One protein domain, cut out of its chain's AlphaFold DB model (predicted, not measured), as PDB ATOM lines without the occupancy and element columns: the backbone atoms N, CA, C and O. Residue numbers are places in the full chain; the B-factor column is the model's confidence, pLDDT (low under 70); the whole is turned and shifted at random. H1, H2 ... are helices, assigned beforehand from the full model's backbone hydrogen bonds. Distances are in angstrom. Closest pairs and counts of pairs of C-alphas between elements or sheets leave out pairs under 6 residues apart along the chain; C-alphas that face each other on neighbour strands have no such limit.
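AT A GLANCE: This is residues 285 to 332 of the 516 residues of an uncharacterized protein of Dracunculus medinensis (UniProt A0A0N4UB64). Two helices meet near their ends as an L, and a long unnamed stretch, residues 285 to 302, folds back beside the free end of H1, making a loose U with H1 as its base and H2 as its other arm. The 48 printed residues hold H1 then H2, no named strand; the class is all helix. The whole is only just compact, close to loose, with a radius of gyration of the C-alphas of 11.0 A, and spans 29 by 23 by 13 A.

IN THESE COORDINATES: Start at Tyr 285 and pass residues 285 to 302. Find C-alpha 303 at (35.942, 117.050, 44.230); from there H1, residues 303 to 315, runs 18.1 A. H2, residues 317 to 330, runs 19.7 A to C-alpha 330 at (55.002, 133.426, 52.055).

HOW THE PARTS SIT: At the tight link, Lys 316, H1 and H2 only just touch, only at the corner, with 3 pairs of C-alphas within 8 A. H1 touches with residues 312 to 313 alone, H2 with 320 to 321 alone; the closest C-alphas, of Asn 312 and Tyr 320, are 6.3 A apart. They run opposite ways at a steep tilt of 64 degrees. In H1 and H2 every O i to N i+4 pair is within hydrogen-bond range.

THE WHOLE: The C-alphas farthest apart, of Asn 290 and Phe 315, are 30.6 A apart. The printed part has no cut. Look for pLDDT under 70 at residues 287, 292 to 293 and 295 to 299.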
ATOM      1  N   TYR A 285      43.059 130.098  47.528       74.38
ATOM      2  CA  TYR A 285      41.748 129.845  48.141       74.38
ATOM      3  C   TYR A 285      41.727 128.667  49.135       74.38
ATOM      4  O   TYR A 285      40.761 128.528  49.887       74.38
ATOM      5  N   ILE A 286      42.753 127.804  49.146       72.17
ATOM      6  CA  ILE A 286      42.890 126.713  50.126       72.17
ATOM      7  C   ILE A 286      43.131 127.273  51.541       72.17
ATOM      8  O   ILE A 286      42.767 126.627  52.530       72.17
ATOM      9  N   PHE A 287      43.671 128.493  51.648       69.91
ATOM     10  CA  PHE A 287      43.926 129.179  52.909       69.91
ATOM     11  C   PHE A 287      42.991 130.377  53.096       69.91
ATOM     12  O   PHE A 287      43.037 131.366  52.367       69.91
ATOM     13  N   ASP A 288      42.169 130.326  54.143       72.00
ATOM     14  CA  ASP A 288      41.401 131.487  54.587       72.00
ATOM     15  C   ASP A 288      42.356 132.473  55.277       72.00
ATOM     16  O   ASP A 288      42.673 132.327  56.458       72.00
ATOM     17  N   VAL A 289      42.856 133.461  54.526       71.58
ATOM     18  CA  VAL A 289      43.837 134.461  55.000       71.58
ATOM     19  C   VAL A 289      43.350 135.200  56.257       71.58
ATOM     20  O   VAL A 289      44.158 135.587  57.099       71.58
ATOM     21  N   ASN A 290      42.032 135.343  56.423       75.36
ATOM     22  CA  ASN A 290      41.420 135.990  57.584       75.36
ATOM     23  C   ASN A 290      41.206 135.024  58.765       75.36
ATOM     24  O   ASN A 290      40.980 135.470  59.889       75.36
ATOM     25  N   ASN A 291      41.261 133.708  58.537       73.97
ATOM     26  CA  ASN A 291      41.027 132.688  59.554       73.97
ATOM     27  C   ASN A 291      41.871 131.423  59.321       73.97
ATOM     28  O   ASN A 291      41.348 130.341  59.055       73.97
ATOM     29  N   TRP A 292      43.186 131.533  59.516       68.68
ATOM     30  CA  TRP A 292      44.132 130.409  59.429       68.68
ATOM     31  C   TRP A 292      43.862 129.250  60.411       68.68
ATOM     32  O   TRP A 292      44.457 128.185  60.277       68.68
ATOM     33  N   ARG A 293      42.989 129.447  61.413       64.08
ATOM     34  CA  ARG A 293      42.551 128.402  62.358       64.08
ATOM     35  C   ARG A 293      41.391 127.557  61.836       64.08
ATOM     36  O   ARG A 293      41.106 126.503  62.401       64.08
ATOM     37  N   LYS A 294      40.702 128.015  60.791       71.69
ATOM     38  CA  LYS A 294      39.704 127.231  60.063       71.69
ATOM     39  C   LYS A 294      40.407 126.011  59.452       71.69
ATOM     40  O   LYS A 294      41.494 126.184  58.901       71.69
ATOM     41  N   PRO A 295      39.831 124.796  59.528       63.89
ATOM     42  CA  PRO A 295      40.434 123.621  58.910       63.89
ATOM     43  C   PRO A 295      40.762 123.892  57.441       63.89
ATOM     44  O   PRO A 295      39.877 124.282  56.675       63.89
ATOM     45  N   VAL A 296      42.035 123.713  57.068       67.42
ATOM     46  CA  VAL A 296      42.504 123.895  55.690       67.42
ATOM     47  C   VAL A 296      41.666 122.997  54.797       67.42
ATOM     48  O   VAL A 296      41.642 121.776  54.977       67.42
ATOM     49  N   ASN A 297      40.950 123.594  53.847       69.03
ATOM     50  CA  ASN A 297      40.038 122.840  53.007       69.03
ATOM     51  C   ASN A 297      40.825 122.119  51.906       69.03
ATOM     52  O   ASN A 297      40.842 122.541  50.754       69.03
ATOM     53  N   LEU A 298      41.458 120.999  52.264       69.21
ATOM     54  CA  LEU A 298      42.156 120.109  51.331       69.21
ATOM     55  C   LEU A 298      41.213 119.520  50.269       69.21
ATOM     56  O   LEU A 298      41.683 119.051  49.235       69.21
ATOM     57  N   ARG A 299      39.886 119.592  50.471       63.96
ATOM     58  CA  ARG A 299      38.891 119.282  49.434       63.96
ATOM     59  C   ARG A 299      38.853 120.338  48.319       63.96
ATOM     60  O   ARG A 299      38.245 120.081  47.292       63.96
ATOM     61  N   GLY A 300      39.463 121.505  48.517       75.90
ATOM     62  CA  GLY A 300      39.374 122.659  47.628       75.90
ATOM     63  C   GLY A 300      37.931 123.092  47.355       75.90
ATOM     64  O   GLY A 300      37.042 122.893  48.188       75.90
ATOM     65  N   ASN A 301      37.692 123.683  46.185       79.79
ATOM     66  CA  ASN A 301      36.349 124.112  45.779       79.79
ATOM     67  C   ASN A 301      35.583 123.007  45.025       79.79
ATOM     68  O   ASN A 301      34.368 123.103  44.858       79.79
ATOM     69  N   SER A 302      36.270 121.952  44.582       83.66
ATOM     70  CA  SER A 302      35.720 120.856  43.788       83.66
ATOM     71  C   SER A 302      36.236 119.486  44.240       83.66
ATOM     72  O   SER A 302      37.341 119.342  44.752       83.66
ATOM     73  N   ASN A 303      35.479 118.420  43.961       82.33
ATOM     74  CA  ASN A 303      35.942 117.050  44.230       82.33
ATOM     75  C   ASN A 303      37.238 116.677  43.471       82.33
ATOM     76  O   ASN A 303      37.899 115.714  43.855       82.33
ATOM     77  N   LEU A 304      37.608 117.422  42.421       81.69
ATOM     78  CA  LEU A 304      38.872 117.234  41.710       81.69
ATOM     79  C   LEU A 304      40.056 117.783  42.517       81.69
ATOM     80  O   LEU A 304      41.055 117.083  42.652       81.69
ATOM     81  N   ASP A 305      39.923 118.971  43.116       82.17
ATOM     82  CA  ASP A 305      40.950 119.544  44.001       82.17
ATOM     83  C   ASP A 305      41.220 118.603  45.186       82.17
ATOM     84  O   ASP A 305      42.370 118.335  45.533       82.17
ATOM     85  N   ALA A 306      40.150 118.025  45.747       81.87
ATOM     86  CA  ALA A 306      40.220 116.990  46.774       81.87
ATOM     87  C   ALA A 306      41.058 115.784  46.336       81.87
ATOM     88  O   ALA A 306      41.981 115.379  47.042       81.87
ATOM     89  N   PHE A 307      40.751 115.223  45.163       83.42
ATOM     90  CA  PHE A 307      41.475 114.080  44.620       83.42
ATOM     91  C   PHE A 307      42.948 114.419  44.359       83.42
ATOM     92  O   PHE A 307      43.820 113.636  44.723       83.42
ATOM     93  N   VAL A 308      43.242 115.595  43.796       83.35
ATOM     94  CA  VAL A 308      44.613 116.052  43.518       83.35
ATOM     95  C   VAL A 308      45.414 116.252  44.808       83.35
ATOM     96  O   VAL A 308      46.548 115.784  44.894       83.35
ATOM     97  N   ASN A 309      44.836 116.878  45.839       81.48
ATOM     98  CA  ASN A 309      45.497 117.053  47.136       81.48
ATOM     99  C   ASN A 309      45.735 115.712  47.846       81.48
ATOM    100  O   ASN A 309      46.839 115.473  48.331       81.48
ATOM    101  N   ILE A 310      44.748 114.808  47.855       84.78
ATOM    102  CA  ILE A 310      44.884 113.453  48.420       84.78
ATOM    103  C   ILE A 310      45.957 112.659  47.658       84.78
ATOM    104  O   ILE A 310      46.855 112.084  48.274       84.78
ATOM    105  N   TYR A 311      45.929 112.677  46.323       86.06
ATOM    106  CA  TYR A 311      46.918 112.008  45.476       86.06
ATOM    107  C   TYR A 311      48.337 112.536  45.733       86.06
ATOM    108  O   TYR A 311      49.263 111.750  45.936       86.06
ATOM    109  N   ASN A 312      48.521 113.858  45.793       81.60
ATOM    110  CA  ASN A 312      49.820 114.460  46.093       81.60
ATOM    111  C   ASN A 312      50.294 114.119  47.518       81.60
ATOM    112  O   ASN A 312      51.454 113.757  47.692       81.60
ATOM    113  N   MET A 313      49.401 114.127  48.514       83.59
ATOM    114  CA  MET A 313      49.707 113.723  49.895       83.59
ATOM    115  C   MET A 313      50.106 112.246  50.044       83.59
ATOM    116  O   MET A 313      50.855 111.922  50.967       83.59
ATOM    117  N   HIS A 314      49.637 111.361  49.156       87.50
ATOM    118  CA  HIS A 314      50.022 109.944  49.137       87.50
ATOM    119  C   HIS A 314      51.284 109.661  48.308       87.50
ATOM    120  O   HIS A 314      52.163 108.944  48.777       87.50
ATOM    121  N   PHE A 315      51.389 110.201  47.089       86.57
ATOM    122  CA  PHE A 315      52.425 109.812  46.119       86.57
ATOM    123  C   PHE A 315      53.574 110.818  45.964       86.57
ATOM    124  O   PHE A 315      54.595 110.489  45.361       86.57
ATOM    125  N   LYS A 316      53.423 112.048  46.472       88.70
ATOM    126  CA  LYS A 316      54.419 113.134  46.392       88.70
ATOM    127  C   LYS A 316      54.497 113.934  47.696       88.70
ATOM    128  O   LYS A 316      54.704 115.148  47.671       88.70
ATOM    129  N   ARG A 317      54.310 113.241  48.827       89.70
ATOM    130  CA  ARG A 317      54.122 113.826  50.161       89.70
ATOM    131  C   ARG A 317      55.121 114.939  50.463       89.70
ATOM    132  O   ARG A 317      54.702 116.039  50.792       89.70
ATOM    133  N   ASP A 318      56.412 114.662  50.328       90.12
ATOM    134  CA  ASP A 318      57.452 115.566  50.824       90.12
ATOM    135  C   ASP A 318      57.524 116.851  49.990       90.12
ATOM    136  O   ASP A 318      57.449 117.940  50.546       90.12
ATOM    137  N   ALA A 319      57.505 116.735  48.657       88.02
ATOM    138  CA  ALA A 319      57.436 117.885  47.750       88.02
ATOM    139  C   ALA A 319      56.139 118.702  47.925       88.02
ATOM    140  O   ALA A 319      56.156 119.930  47.830       88.02
ATOM    141  N   TYR A 320      55.007 118.046  48.211       86.83
ATOM    142  CA  TYR A 320      53.749 118.733  48.516       86.83
ATOM    143  C   TYR A 320      53.823 119.481  49.856       86.83
ATOM    144  O   TYR A 320      53.421 120.640  49.924       86.83
ATOM    145  N   LEU A 321      54.377 118.865  50.905       88.76
ATOM    146  CA  LEU A 321      54.556 119.493  52.218       88.76
ATOM    147  C   LEU A 321      55.577 120.640  52.181       88.76
ATOM    148  O   LEU A 321      55.330 121.677  52.791       88.76
ATOM    149  N   GLU A 322      56.674 120.499  51.436       91.38
ATOM    150  CA  GLU A 322      57.658 121.562  51.191       91.38
ATOM    151  C   GLU A 322      56.991 122.761  50.503       91.38
ATOM    152  O   GLU A 322      57.036 123.883  51.018       91.38
ATOM    153  N   THR A 323      56.262 122.512  49.411       89.71
ATOM    154  CA  THR A 323      55.491 123.536  48.688       89.71
ATOM    155  C   THR A 323      54.451 124.202  49.597       89.71
ATOM    156  O   THR A 323      54.342 125.427  49.631       89.71
ATOM    157  N   MET A 324      53.716 123.415  50.388       87.15
ATOM    158  CA  MET A 324      52.680 123.901  51.303       87.15
ATOM    159  C   MET A 324      53.262 124.734  52.445       87.15
ATOM    160  O   MET A 324      52.723 125.793  52.762       87.15
ATOM    161  N   SER A 325      54.384 124.307  53.030       89.23
ATOM    162  CA  SER A 325      55.103 125.083  54.044       89.23
ATOM    163  C   SER A 325      55.632 126.402  53.468       89.23
ATOM    164  O   SER A 325      55.493 127.443  54.109       89.23
ATOM    165  N   SER A 326      56.130 126.381  52.226       89.59
ATOM    166  CA  SER A 326      56.612 127.562  51.502       89.59
ATOM    167  C   SER A 326      55.485 128.560  51.226       89.59
ATOM    168  O   SER A 326      55.628 129.749  51.509       89.59
ATOM    169  N   ALA A 327      54.331 128.085  50.746       87.29
ATOM    170  CA  ALA A 327      53.143 128.915  50.542       87.29
ATOM    171  C   ALA A 327      52.655 129.535  51.864       87.29
ATOM    172  O   ALA A 327      52.489 130.751  51.964       87.29
ATOM    173  N   LEU A 328      52.502 128.720  52.913       88.34
ATOM    174  CA  LEU A 328      52.093 129.169  54.246       88.34
ATOM    175  C   LEU A 328      53.065 130.190  54.864       88.34
ATOM    176  O   LEU A 328      52.623 131.111  55.553       88.34
ATOM    177  N   PHE A 329      54.371 130.054  54.621       88.70
ATOM    178  CA  PHE A 329      55.389 131.017  55.052       88.70
ATOM    179  C   PHE A 329      55.305 132.330  54.257       88.70
ATOM    180  O   PHE A 329      55.293 133.411  54.849       88.70
ATOM    181  N   ASN A 330      55.147 132.256  52.930       89.91
ATOM    182  CA  ASN A 330      55.002 133.426  52.055       89.91
ATOM    183  C   ASN A 330      53.739 134.248  52.373       89.91
ATOM    184  O   ASN A 330      53.803 135.477  52.450       89.91
ATOM    185  N   HIS A 331      52.611 133.586  52.658       88.58
ATOM    186  CA  HIS A 331      51.386 134.231  53.153       88.58
ATOM    187  C   HIS A 331      51.471 134.665  54.633       88.58
ATOM    188  O   HIS A 331      50.518 135.242  55.155       88.58
ATOM    189  N   LYS A 332      52.606 134.437  55.314       88.71
ATOM    190  CA  LYS A 332      52.872 134.772  56.730       88.71
ATOM    191  C   LYS A 332      51.944 134.072  57.734       88.71
ATOM    192  O   LYS A 332      51.818 134.523  58.871       88.71
TER     193      LYS A 332